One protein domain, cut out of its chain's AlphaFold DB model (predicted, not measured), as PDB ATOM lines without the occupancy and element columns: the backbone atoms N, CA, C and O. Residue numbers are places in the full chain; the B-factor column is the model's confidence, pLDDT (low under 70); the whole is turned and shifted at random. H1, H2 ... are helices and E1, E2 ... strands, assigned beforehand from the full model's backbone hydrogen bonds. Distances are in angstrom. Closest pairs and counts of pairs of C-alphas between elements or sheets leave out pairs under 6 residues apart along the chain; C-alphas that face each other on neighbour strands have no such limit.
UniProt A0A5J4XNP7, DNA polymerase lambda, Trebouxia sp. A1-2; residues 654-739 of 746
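Overview. This is residues 654 to 739 of the 746 residues of the protein "DNA polymerase lambda" of Trebouxia sp. A1-2 (UniProt A0A5J4XNP7). What shape do these atoms make? A small, staggered three-stranded sheet forms the core, with H1 beside it at E1, H2 over one face and H3 farther out, while the link from E2 to E3 reaches away as a long, narrow loop, residues 696 to 709. What is it built of, and how large is it? The 86 printed residues hold three named helices and three named strands in the order H1 H2 E1 E2 E3 H3, in the mixed class, with 40 residues, under half, in named elements. The sheet runs E1, E2, E3, antiparallel, as a meander, each strand the antiparallel neighbour of the one before. The whole is only just compact, close to loose, with a radius of gyration of the C-alphas of 14.1 A and spans of 47 by 28 by 20 A.

Arrangement. How do the first helices meet the sheet? H1, residues 655 to 667, is on the sheet of E1, residues 682 to 685, E2, residues 690 to 695, and E3, residues 710 to 712; it stands at the sheet's level, at a height of 2.6 A, and its closest C-alphas to E1 are Arg 666 and Gly 682, 4.6 A. H2, residues 670 to 676, has a height over the sheet of 8.4 A and lies over E1 and, only just, over E2, with 3 C-alphas; its closest C-alphas to E1 are Lys 670 and Gly 682, 4.7 A. How do the strands pair? In the hairpin E1 and E2, N 684 and O 691 are 2.8 A apart; in the hairpin E2 and E3, N 694 and O 711 are 2.8 A apart, both within hydrogen-bond range. Where is the last helix? H3, residues 722 to 728, is only just not on the sheet, with 4 pairs of C-alphas within 10 A, and is apart from H1; it is close but not clearly touching H2, about perpendicular at 78 degrees, the closest C-alphas being Leu 672 and Ala 728, 7.1 A. Every O i to N i+4 pair is within range in H1 and H3, and 2 of 3 in H2.

Along the chain. Where do the elements begin and end? H1 runs 18.2 A from C-alpha 655 at (151.096, 148.481, 136.061), and H2 10.3 A. H3 runs 10.0 A and ends at C-alpha 728 at (133.163, 152.154, 126.151). How long are the strands? E1 measures 9.6 A, E2 14.7 A and E3 6.4 A.

Size, cuts and confidence. Is anything cut, and which link is long? The printed part has no cut; the link E2 to E3 is long, 14 residues. Where is confidence low? The pLDDT is under 70 at residues 654 to 655, 697 to 709 and 737.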
ATOM      1  N   SER A 654     150.921 152.777 133.713       69.88
ATOM      2  CA  SER A 654     151.607 152.089 134.818       69.88
ATOM      3  C   SER A 654     150.897 150.779 135.182       69.88
ATOM      4  O   SER A 654     149.670 150.686 135.107       69.88
ATOM      5  N   GLY A 655     151.650 149.775 135.641       68.94
ATOM      6  CA  GLY A 655     151.096 148.481 136.061       68.94
ATOM      7  C   GLY A 655     149.885 148.584 137.009       68.94
ATOM      8  O   GLY A 655     148.871 147.940 136.736       68.94
ATOM      9  N   PRO A 656     149.919 149.406 138.079       71.56
ATOM     10  CA  PRO A 656     148.756 149.652 138.935       71.56
ATOM     11  C   PRO A 656     147.546 150.230 138.185       71.56
ATOM     12  O   PRO A 656     146.440 149.713 138.341       71.56
ATOM     13  N   PHE A 657     147.747 151.243 137.334       80.12
ATOM     14  CA  PHE A 657     146.674 151.872 136.556       80.12
ATOM     15  C   PHE A 657     146.029 150.889 135.575       80.12
ATOM     16  O   PHE A 657     144.807 150.774 135.511       80.12
ATOM     17  N   VAL A 658     146.849 150.124 134.853       81.12
ATOM     18  CA  VAL A 658     146.403 149.116 133.884       81.12
ATOM     19  C   VAL A 658     145.629 147.986 134.572       81.12
ATOM     20  O   VAL A 658     144.597 147.551 134.057       81.12
ATOM     21  N   ARG A 659     146.068 147.539 135.759       80.62
ATOM     22  CA  ARG A 659     145.324 146.567 136.582       80.62
ATOM     23  C   ARG A 659     143.971 147.125 137.028       80.62
ATOM     24  O   ARG A 659     142.956 146.463 136.816       80.62
ATOM     25  N   ALA A 660     143.938 148.346 137.565       82.25
ATOM     26  CA  ALA A 660     142.703 149.000 137.996       82.25
ATOM     27  C   ALA A 660     141.717 149.222 136.834       82.25
ATOM     28  O   ALA A 660     140.527 148.960 136.989       82.25
ATOM     29  N   LEU A 661     142.198 149.626 135.652       88.56
ATOM     30  CA  LEU A 661     141.373 149.806 134.453       88.56
ATOM     31  C   LEU A 661     140.810 148.473 133.931       88.56
ATOM     32  O   LEU A 661     139.622 148.394 133.630       88.56
ATOM     33  N   ARG A 662     141.620 147.402 133.883       89.94
ATOM     34  CA  ARG A 662     141.141 146.045 133.543       89.94
ATOM     35  C   ARG A 662     140.127 145.516 134.571       89.94
ATOM     36  O   ARG A 662     139.173 144.839 134.196       89.94
ATOM     37  N   TYR A 663     140.291 145.846 135.851       85.88
ATOM     38  CA  TYR A 663     139.364 145.455 136.916       85.88
ATOM     39  C   TYR A 663     138.042 146.232 136.875       85.88
ATOM     40  O   TYR A 663     136.978 145.620 136.963       85.88
ATOM     41  N   TRP A 664     138.094 147.551 136.659       91.69
ATOM     42  CA  TRP A 664     136.922 148.375 136.355       91.69
ATOM     43  C   TRP A 664     136.176 147.806 135.148       91.69
ATOM     44  O   TRP A 664     134.985 147.521 135.248       91.69
ATOM     45  N   ALA A 665     136.892 147.531 134.051       93.19
ATOM     46  CA  ALA A 665     136.324 146.924 132.852       93.19
ATOM     47  C   ALA A 665     135.601 145.604 133.137       93.19
ATOM     48  O   ALA A 665     134.526 145.392 132.589       93.19
ATOM     49  N   ARG A 666     136.125 144.767 134.037       89.62
ATOM     50  CA  ARG A 666     135.499 143.502 134.447       89.62
ATOM     51  C   ARG A 666     134.275 143.663 135.358       89.62
ATOM     52  O   ARG A 666     133.396 142.813 135.303       89.62
ATOM     53  N   THR A 667     134.239 144.670 136.235       87.12
ATOM     54  CA  THR A 667     133.342 144.664 137.418       87.12
ATOM     55  C   THR A 667     132.422 145.878 137.570       87.12
ATOM     56  O   THR A 667     131.414 145.776 138.263       87.12
ATOM     57  N   ALA A 668     132.723 147.012 136.933       88.81
ATOM     58  CA  ALA A 668     131.965 148.265 137.065       88.81
ATOM     59  C   ALA A 668     131.094 148.602 135.837       88.81
ATOM     60  O   ALA A 668     130.378 149.600 135.832       88.81
ATOM     61  N   THR A 669     131.158 147.788 134.780       93.69
ATOM     62  CA  THR A 669     130.656 148.118 133.432       93.69
ATOM     63  C   THR A 669     129.435 147.314 132.996       93.69
ATOM     64  O   THR A 669     129.041 147.429 131.839       93.69
ATOM     65  N   LYS A 670     128.822 146.509 133.879       93.62
ATOM     66  CA  LYS A 670     127.744 145.558 133.532       93.62
ATOM     67  C   LYS A 670     126.718 146.120 132.539       93.62
ATOM     68  O   LYS A 670     126.495 145.512 131.501       93.62
ATOM     69  N   SER A 671     126.140 147.288 132.812       94.56
ATOM     70  CA  SER A 671     125.132 147.910 131.940       94.56
ATOM     71  C   SER A 671     125.660 148.302 130.553       94.56
ATOM     72  O   SER A 671     124.913 148.214 129.586       94.56
ATOM     73  N   LEU A 672     126.935 148.685 130.436       94.75
ATOM     74  CA  LEU A 672     127.602 148.994 129.165       94.75
ATOM     75  C   LEU A 672     127.932 147.713 128.387       94.75
ATOM     76  O   LEU A 672     127.719 147.645 127.181       94.75
ATOM     77  N   ALA A 673     128.376 146.661 129.079       93.19
ATOM     78  CA  ALA A 673     128.579 145.346 128.474       93.19
ATOM     79  C   ALA A 673     127.262 144.769 127.924       93.19
ATOM     80  O   ALA A 673     127.242 144.235 126.816       93.19
ATOM     81  N   GLN A 674     126.148 144.962 128.640       93.88
ATOM     82  CA  GLN A 674     124.814 144.526 128.208       93.88
ATOM     83  C   GLN A 674     124.258 145.286 126.989       93.88
ATOM     84  O   GLN A 674     123.387 144.750 126.309       93.88
ATOM     85  N   GLN A 675     124.777 146.477 126.663       92.25
ATOM     86  CA  GLN A 675     124.452 147.186 125.412       92.25
ATOM     87  C   GLN A 675     125.121 146.549 124.180       92.25
ATOM     88  O   GLN A 675     124.627 146.715 123.069       92.25
ATOM     89  N   VAL A 676     126.229 145.823 124.370       90.81
ATOM     90  CA  VAL A 676     126.962 145.125 123.295       90.81
ATOM     91  C   VAL A 676     126.538 143.655 123.209       90.81
ATOM     92  O   VAL A 676     126.344 143.128 122.117       90.81
ATOM     93  N   ALA A 677     126.360 142.999 124.358       91.69
ATOM     94  CA  ALA A 677     125.925 141.610 124.472       91.69
ATOM     95  C   ALA A 677     125.012 141.440 125.709       91.69
ATOM     96  O   ALA A 677     125.522 141.446 126.831       91.69
ATOM     97  N   PRO A 678     123.682 141.257 125.564       91.44
ATOM     98  CA  PRO A 678     122.726 141.325 126.685       91.44
ATOM     99  C   PRO A 678     122.971 140.368 127.866       91.44
ATOM    100  O   PRO A 678     122.548 140.654 128.990       91.44
ATOM    101  N   SER A 679     123.651 139.244 127.626       89.06
ATOM    102  CA  SER A 679     124.035 138.247 128.635       89.06
ATOM    103  C   SER A 679     125.303 138.602 129.423       89.06
ATOM    104  O   SER A 679     125.550 138.002 130.470       89.06
ATOM    105  N   ALA A 680     126.107 139.553 128.942       91.62
ATOM    106  CA  ALA A 680     127.365 139.940 129.564       91.62
ATOM    107  C   ALA A 680     127.158 140.627 130.924       91.62
ATOM    108  O   ALA A 680     126.118 141.218 131.214       91.62
ATOM    109  N   ASN A 681     128.179 140.573 131.778       90.25
ATOM    110  CA  ASN A 681     128.189 141.253 133.075       90.25
ATOM    111  C   ASN A 681     129.450 142.103 133.328       90.25
ATOM    112  O   ASN A 681     129.564 142.724 134.383       90.25
ATOM    113  N   GLY A 682     130.329 142.204 132.329       92.44
ATOM    114  CA  GLY A 682     131.485 143.096 132.277       92.44
ATOM    115  C   GLY A 682     132.228 142.953 130.944       92.44
ATOM    116  O   GLY A 682     131.727 142.316 130.017       92.44
ATOM    117  N   PHE A 683     133.441 143.497 130.853       94.12
ATOM    118  CA  PHE A 683     134.336 143.375 129.698       94.12
ATOM    119  C   PHE A 683     135.702 142.774 130.075       94.12
ATOM    120  O   PHE A 683     136.270 143.082 131.126       94.12
ATOM    121  N   LYS A 684     136.294 141.988 129.167       92.69
ATOM    122  CA  LYS A 684     137.727 141.659 129.157       92.69
ATOM    123  C   LYS A 684     138.468 142.726 128.352       92.69
ATOM    124  O   LYS A 684     138.386 142.734 127.126       92.69
ATOM    125  N   LEU A 685     139.208 143.599 129.032       92.94
ATOM    126  CA  LEU A 685     140.176 144.499 128.395       92.94
ATOM    127  C   LEU A 685     141.556 143.829 128.343       92.94
ATOM    128  O   LEU A 685     142.077 143.379 129.366       92.94
ATOM    129  N   THR A 686     142.164 143.798 127.161       89.81
ATOM    130  CA  THR A 686     143.500 143.236 126.907       89.81
ATOM    131  C   THR A 686     144.389 144.240 126.158       89.81
ATOM    132  O   THR A 686     144.013 145.394 125.980       89.81
ATOM    133  N   ASP A 687     145.585 143.814 125.756       85.06
ATOM    134  CA  ASP A 687     146.497 144.520 124.844       85.06
ATOM    135  C   ASP A 687     146.116 144.398 123.356       85.06
ATOM    136  O   ASP A 687     146.779 144.992 122.511       85.06
ATOM    137  N   THR A 688     145.051 143.662 123.016       88.38
ATOM    138  CA  THR A 688     144.580 143.496 121.625       88.38
ATOM    139  C   THR A 688     143.089 143.749 121.426       88.38
ATOM    140  O   THR A 688     142.689 144.137 120.335       88.38
ATOM    141  N   VAL A 689     142.253 143.538 122.443       89.31
ATOM    142  CA  VAL A 689     140.787 143.619 122.340       89.31
ATOM    143  C   VAL A 689     140.111 144.095 123.632       89.31
ATOM    144  O   VAL A 689     140.603 143.852 124.740       89.31
ATOM    145  N   LEU A 690     138.927 144.691 123.470       93.56
ATOM    146  CA  LEU A 690     137.903 144.880 124.500       93.56
ATOM    147  C   LEU A 690     136.674 144.037 124.112       93.56
ATOM    148  O   LEU A 690     136.015 144.332 123.120       93.56
ATOM    149  N   VAL A 691     136.378 142.971 124.859       93.88
ATOM    150  CA  VAL A 691     135.303 142.007 124.522       93.88
ATOM    151  C   VAL A 691     134.338 141.864 125.698       93.88
ATOM    152  O   VAL A 691     134.817 141.773 126.832       93.88
ATOM    153  N   PRO A 692     133.007 141.839 125.492       93.81
ATOM    154  CA  PRO A 692     132.062 141.491 126.550       93.81
ATOM    155  C   PRO A 692     132.385 140.122 127.172       93.81
ATOM    156  O   PRO A 692     132.856 139.207 126.494       93.81
ATOM    157  N   LEU A 693     132.146 139.968 128.474       91.62
ATOM    158  CA  LEU A 693     132.317 138.696 129.178       91.62
ATOM    159  C   LEU A 693     131.132 138.362 130.087       91.62
ATOM    160  O   LEU A 693     130.384 139.235 130.530       91.62
ATOM    161  N   ILE A 694     131.006 137.076 130.392       87.94
ATOM    162  CA  ILE A 694     130.183 136.548 131.475       87.94
ATOM    163  C   ILE A 694     131.145 136.009 132.533       87.94
ATOM    164  O   ILE A 694     131.680 134.908 132.394       87.94
ATOM    165  N   VAL A 695     131.359 136.782 133.601       75.38
ATOM    166  CA  VAL A 695     131.919 136.268 134.854       75.38
ATOM    167  C   VAL A 695     130.911 135.274 135.413       75.38
ATOM    168  O   VAL A 695     129.829 135.680 135.848       75.38
ATOM    169  N   GLN A 696     131.245 133.988 135.423       72.50
ATOM    170  CA  GLN A 696     130.507 133.027 136.235       72.50
ATOM    171  C   GLN A 696     130.956 133.151 137.703       72.50
ATOM    172  O   GLN A 696     132.141 133.400 137.962       72.50
ATOM    173  N   PRO A 697     130.045 133.000 138.684       64.31
ATOM    174  CA  PRO A 697     130.432 132.973 140.090       64.31
ATOM    175  C   PRO A 697     131.438 131.841 140.334       64.31
ATOM    176  O   PRO A 697     131.327 130.767 139.748       64.31
ATOM    177  N   LYS A 698     132.427 132.090 141.202       63.00
ATOM    178  CA  LYS A 698     133.465 131.118 141.574       63.00
ATOM    179  C   LYS A 698     132.817 129.844 142.143       63.00
ATOM    180  O   LYS A 698     132.361 129.848 143.284       63.00
ATOM    181  N   GLN A 699     132.782 128.765 141.359       55.12
ATOM    182  CA  GLN A 699     132.266 127.468 141.804       55.12
ATOM    183  C   GLN A 699     133.366 126.676 142.517       55.12
ATOM    184  O   GLN A 699     134.529 126.693 142.107       55.12
ATOM    185  N   ARG A 700     132.993 125.982 143.597       51.72
ATOM    186  CA  ARG A 700     133.880 125.090 144.353       51.72
ATOM    187  C   ARG A 700     133.780 123.691 143.754       51.72
ATOM    188  O   ARG A 700     132.739 123.054 143.873       51.72
ATOM    189  N   LEU A 701     134.845 123.239 143.099       55.59
ATOM    190  CA  LEU A 701     134.928 121.891 142.538       55.59
ATOM    191  C   LEU A 701     135.161 120.863 143.656       55.59
ATOM    192  O   LEU A 701     135.647 121.204 144.736       55.59
ATOM    193  N   GLU A 702     134.867 119.593 143.378       49.25
ATOM    194  CA  GLU A 702     134.935 118.482 144.346       49.25
ATOM    195  C   GLU A 702     136.312 118.336 145.020       49.25
ATOM    196  O   GLU A 702     136.404 117.976 146.189       49.25
ATOM    197  N   LYS A 703     137.393 118.702 144.315       48.47
ATOM    198  CA  LYS A 703     138.776 118.710 144.833       48.47
ATOM    199  C   LYS A 703     139.169 120.017 145.540       48.47
ATOM    200  O   LYS A 703     140.345 120.365 145.590       48.47
ATOM    201  N   GLY A 704     138.202 120.804 146.010       51.09
ATOM    202  CA  GLY A 704     138.414 122.075 146.716       51.09
ATOM    203  C   GLY A 704     138.885 123.250 145.849       51.09
ATOM    204  O   GLY A 704     138.731 124.394 146.271       51.09
ATOM    205  N   GLN A 705     139.400 122.998 144.640       41.91
ATOM    206  CA  GLN A 705     139.793 124.030 143.678       41.91
ATOM    207  C   GLN A 705     138.610 124.933 143.298       41.91
ATOM    208  O   GLN A 705     137.494 124.466 143.067       41.91
ATOM    209  N   VAL A 706     138.874 126.236 143.183       51.09
ATOM    210  CA  VAL A 706     137.855 127.250 142.894       51.09
ATOM    211  C   VAL A 706     138.167 127.945 141.571       51.09
ATOM    212  O   VAL A 706     138.970 128.877 141.527       51.09
ATOM    213  N   LYS A 707     137.505 127.522 140.487       49.66
ATOM    214  CA  LYS A 707     137.615 128.173 139.172       49.66
ATOM    215  C   LYS A 707     136.414 129.086 138.917       49.66
ATOM    216  O   LYS A 707     135.263 128.682 139.052       49.66
ATOM    217  N   SER A 708     136.691 130.321 138.504       57.16
ATOM    218  CA  SER A 708     135.740 131.152 137.761       57.16
ATOM    219  C   SER A 708     135.954 130.901 136.273       57.16
ATOM    220  O   SER A 708     137.040 131.179 135.764       57.16
ATOM    221  N   VAL A 709     134.940 130.380 135.584       64.62
ATOM    222  CA  VAL A 709     134.962 130.251 134.124       64.62
ATOM    223  C   VAL A 709     134.461 131.562 133.526       64.62
ATOM    224  O   VAL A 709     133.287 131.904 133.650       64.62
ATOM    225  N   ASP A 710     135.363 132.310 132.898       78.06
ATOM    226  CA  ASP A 710     135.022 133.537 132.181       78.06
ATOM    227  C   ASP A 710     134.698 133.211 130.725       78.06
ATOM    228  O   ASP A 710     135.594 132.898 129.938       78.06
ATOM    229  N   VAL A 711     133.425 133.317 130.348       82.88
ATOM    230  CA  VAL A 711     133.012 133.132 128.952       82.88
ATOM    231  C   VAL A 711     133.137 134.467 128.227       82.88
ATOM    232  O   VAL A 711     132.544 135.458 128.652       82.88
ATOM    233  N   LEU A 712     133.907 134.510 127.137       85.69
ATOM    234  CA  LEU A 712     133.953 135.678 126.254       85.69
ATOM    235  C   LEU A 712     132.753 135.637 125.315       85.69
ATOM    236  O   LEU A 712     132.458 134.589 124.745       85.69
ATOM    237  N   VAL A 713     132.080 136.771 125.145       85.06
ATOM    238  CA  VAL A 713     130.930 136.892 124.248       85.06
ATOM    239  C   VAL A 713     131.329 137.812 123.097       85.06
ATOM    240  O   VAL A 713     131.310 139.031 123.277       85.06
ATOM    241  N   PRO A 714     131.739 137.271 121.931       80.06
ATOM    242  CA  PRO A 714     131.849 138.077 120.724       80.06
ATOM    243  C   PRO A 714     130.451 138.574 120.309       80.06
ATOM    244  O   PRO A 714     129.449 137.941 120.657       80.06
ATOM    245  N   PRO A 715     130.347 139.674 119.548       81.75
ATOM    246  CA  PRO A 715     131.432 140.461 118.954       81.75
ATOM    247  C   PRO A 715     132.177 141.385 119.938       81.75
ATOM    248  O   PRO A 715     131.661 141.785 120.980       81.75
ATOM    249  N   GLY A 716     133.415 141.741 119.585       84.06
ATOM    250  CA  GLY A 716     134.228 142.702 120.340       84.06
ATOM    251  C   GLY A 716     133.849 144.164 120.070       84.06
ATOM    252  O   GLY A 716     133.297 144.500 119.018       84.06
ATOM    253  N   VAL A 717     134.201 145.044 121.012       87.75
ATOM    254  CA  VAL A 717     134.089 146.501 120.858       87.75
ATOM    255  C   VAL A 717     135.257 147.013 120.020       87.75
ATOM    256  O   VAL A 717     136.421 146.753 120.327       87.75
ATOM    257  N   HIS A 718     134.949 147.765 118.966       85.19
ATOM    258  CA  HIS A 718     135.950 148.373 118.098       85.19
ATOM    259  C   HIS A 718     136.408 149.732 118.654       85.19
ATOM    260  O   HIS A 718     135.593 150.626 118.887       85.19
ATOM    261  N   CYS A 719     137.722 149.896 118.848       84.19
ATOM    262  CA  CYS A 719     138.342 151.148 119.288       84.19
ATOM    263  C   CYS A 719     139.552 151.468 118.402       84.19
ATOM    264  O   CYS A 719     140.524 150.714 118.386       84.19
ATOM    265  N   ASN A 720     139.507 152.594 117.691       78.88
ATOM    266  CA  ASN A 720     140.623 153.102 116.887       78.88
ATOM    267  C   ASN A 720     141.602 153.949 117.711       78.88
ATOM    268  O   ASN A 720     142.764 154.079 117.334       78.88
ATOM    269  N   ASN A 721     141.148 154.504 118.838       79.50
ATOM    270  CA  ASN A 721     141.949 155.331 119.737       79.50
ATOM    271  C   ASN A 721     141.687 154.996 121.220       79.50
ATOM    272  O   ASN A 721     140.777 154.225 121.537       79.50
ATOM    273  N   GLU A 722     142.508 155.520 122.135       84.44
ATOM    274  CA  GLU A 722     142.372 155.225 123.565       84.44
ATOM    275  C   GLU A 722     141.071 155.803 124.133       84.44
ATOM    276  O   GLU A 722     140.418 155.155 124.948       84.44
ATOM    277  N   THR A 723     140.632 156.979 123.679       86.94
ATOM    278  CA  THR A 723     139.388 157.617 124.131       86.94
ATOM    279  C   THR A 723     138.190 156.705 123.921       86.94
ATOM    280  O   THR A 723     137.388 156.570 124.838       86.94
ATOM    281  N   GLN A 724     138.098 155.998 122.792       89.44
ATOM    282  CA  GLN A 724     137.029 155.024 122.548       89.44
ATOM    283  C   GLN A 724     137.056 153.845 123.538       89.44
ATOM    284  O   GLN A 724     135.990 153.364 123.921       89.44
ATOM    285  N   ILE A 725     138.234 153.433 124.029       92.88
ATOM    286  CA  ILE A 725     138.345 152.442 125.115       92.88
ATOM    287  C   ILE A 725     137.780 153.025 126.417       92.88
ATOM    288  O   ILE A 725     137.017 152.358 127.108       92.88
ATOM    289  N   PHE A 726     138.115 154.271 126.763       94.44
ATOM    290  CA  PHE A 726     137.598 154.905 127.983       94.44
ATOM    291  C   PHE A 726     136.084 155.189 127.897       94.44
ATOM    292  O   PHE A 726     135.368 154.893 128.855       94.44
ATOM    293  N   GLU A 727     135.573 155.659 126.750       93.31
ATOM    294  CA  GLU A 727     134.137 155.881 126.511       93.31
ATOM    295  C   GLU A 727     133.338 154.575 126.651       93.31
ATOM    296  O   GLU A 727     132.364 154.542 127.405       93.31
ATOM    297  N   ALA A 728     133.790 153.477 126.030       93.69
ATOM    298  CA  ALA A 728     133.163 152.154 126.151       93.69
ATOM    299  C   ALA A 728     133.149 151.599 127.593       93.69
ATOM    300  O   ALA A 728     132.363 150.710 127.917       93.69
ATOM    301  N   LEU A 729     134.001 152.134 128.474       95.94
ATOM    302  CA  LEU A 729     134.093 151.777 129.891       95.94
ATOM    303  C   LEU A 729     133.381 152.778 130.824       95.94
ATOM    304  O   LEU A 729     133.437 152.613 132.046       95.94
ATOM    305  N   GLY A 730     132.713 153.811 130.295       95.50
ATOM    306  CA  GLY A 730     132.019 154.832 131.095       95.50
ATOM    307  C   GLY A 730     132.968 155.787 131.835       95.50
ATOM    308  O   GLY A 730     132.650 156.294 132.924       95.50
ATOM    309  N   LEU A 731     134.158 156.000 131.274       95.56
ATOM    310  CA  LEU A 731     135.236 156.818 131.818       95.56
ATOM    311  C   LEU A 731     135.592 157.953 130.851       95.56
ATOM    312  O   LEU A 731     135.470 157.820 129.639       95.56
ATOM    313  N   ALA A 732     136.084 159.066 131.390       94.31
ATOM    314  CA  ALA A 732     136.779 160.059 130.577       94.31
ATOM    315  C   ALA A 732     138.236 159.627 130.374       94.31
ATOM    316  O   ALA A 732     138.849 159.089 131.303       94.31
ATOM    317  N   TYR A 733     138.782 159.882 129.187       91.06
ATOM    318  CA  TYR A 733     140.156 159.541 128.825       91.06
ATOM    319  C   TYR A 733     141.194 160.153 129.787       91.06
ATOM    320  O   TYR A 733     141.062 161.296 130.233       91.06
ATOM    321  N   VAL A 734     142.233 159.376 130.113       83.31
ATOM    322  CA  VAL A 734     143.351 159.790 130.977       83.31
ATOM    323  C   VAL A 734     144.644 159.770 130.157       83.31
ATOM    324  O   VAL A 734     145.076 158.683 129.754       83.31
ATOM    325  N   PRO A 735     145.311 160.916 129.927       80.25
ATOM    326  CA  PRO A 735     146.547 160.943 129.152       80.25
ATOM    327  C   PRO A 735     147.679 160.201 129.891       80.25
ATOM    328  O   PRO A 735     147.751 160.289 131.120       80.25
ATOM    329  N   PRO A 736     148.596 159.515 129.181       73.38
ATOM    330  CA  PRO A 736     149.705 158.736 129.741       73.38
ATOM    331  C   PRO A 736     150.401 159.277 130.993       73.38
ATOM    332  O   PRO A 736     150.582 158.542 131.961       73.38
ATOM    333  N   TYR A 737     150.762 160.564 131.025       69.19
ATOM    334  CA  TYR A 737     151.492 161.131 132.166       69.19
ATOM    335  C   TYR A 737     150.664 161.215 133.460       69.19
ATOM    336  O   TYR A 737     151.246 161.374 134.530       69.19
ATOM    337  N   MET A 738     149.337 161.067 133.379       73.31
ATOM    338  CA  MET A 738     148.424 161.019 134.526       73.31
ATOM    339  C   MET A 738     148.114 159.584 135.003       73.31
ATOM    340  O   MET A 738     147.292 159.390 135.893       73.31
ATOM    341  N   ARG A 739     148.761 158.555 134.430       75.19
ATOM    342  CA  ARG A 739     148.503 157.132 134.731       75.19
ATOM    343  C   ARG A 739     149.358 156.567 135.879       75.19
ATOM    344  O   ARG A 739     149.597 155.361 135.905       75.19
TER     345      ARG A 739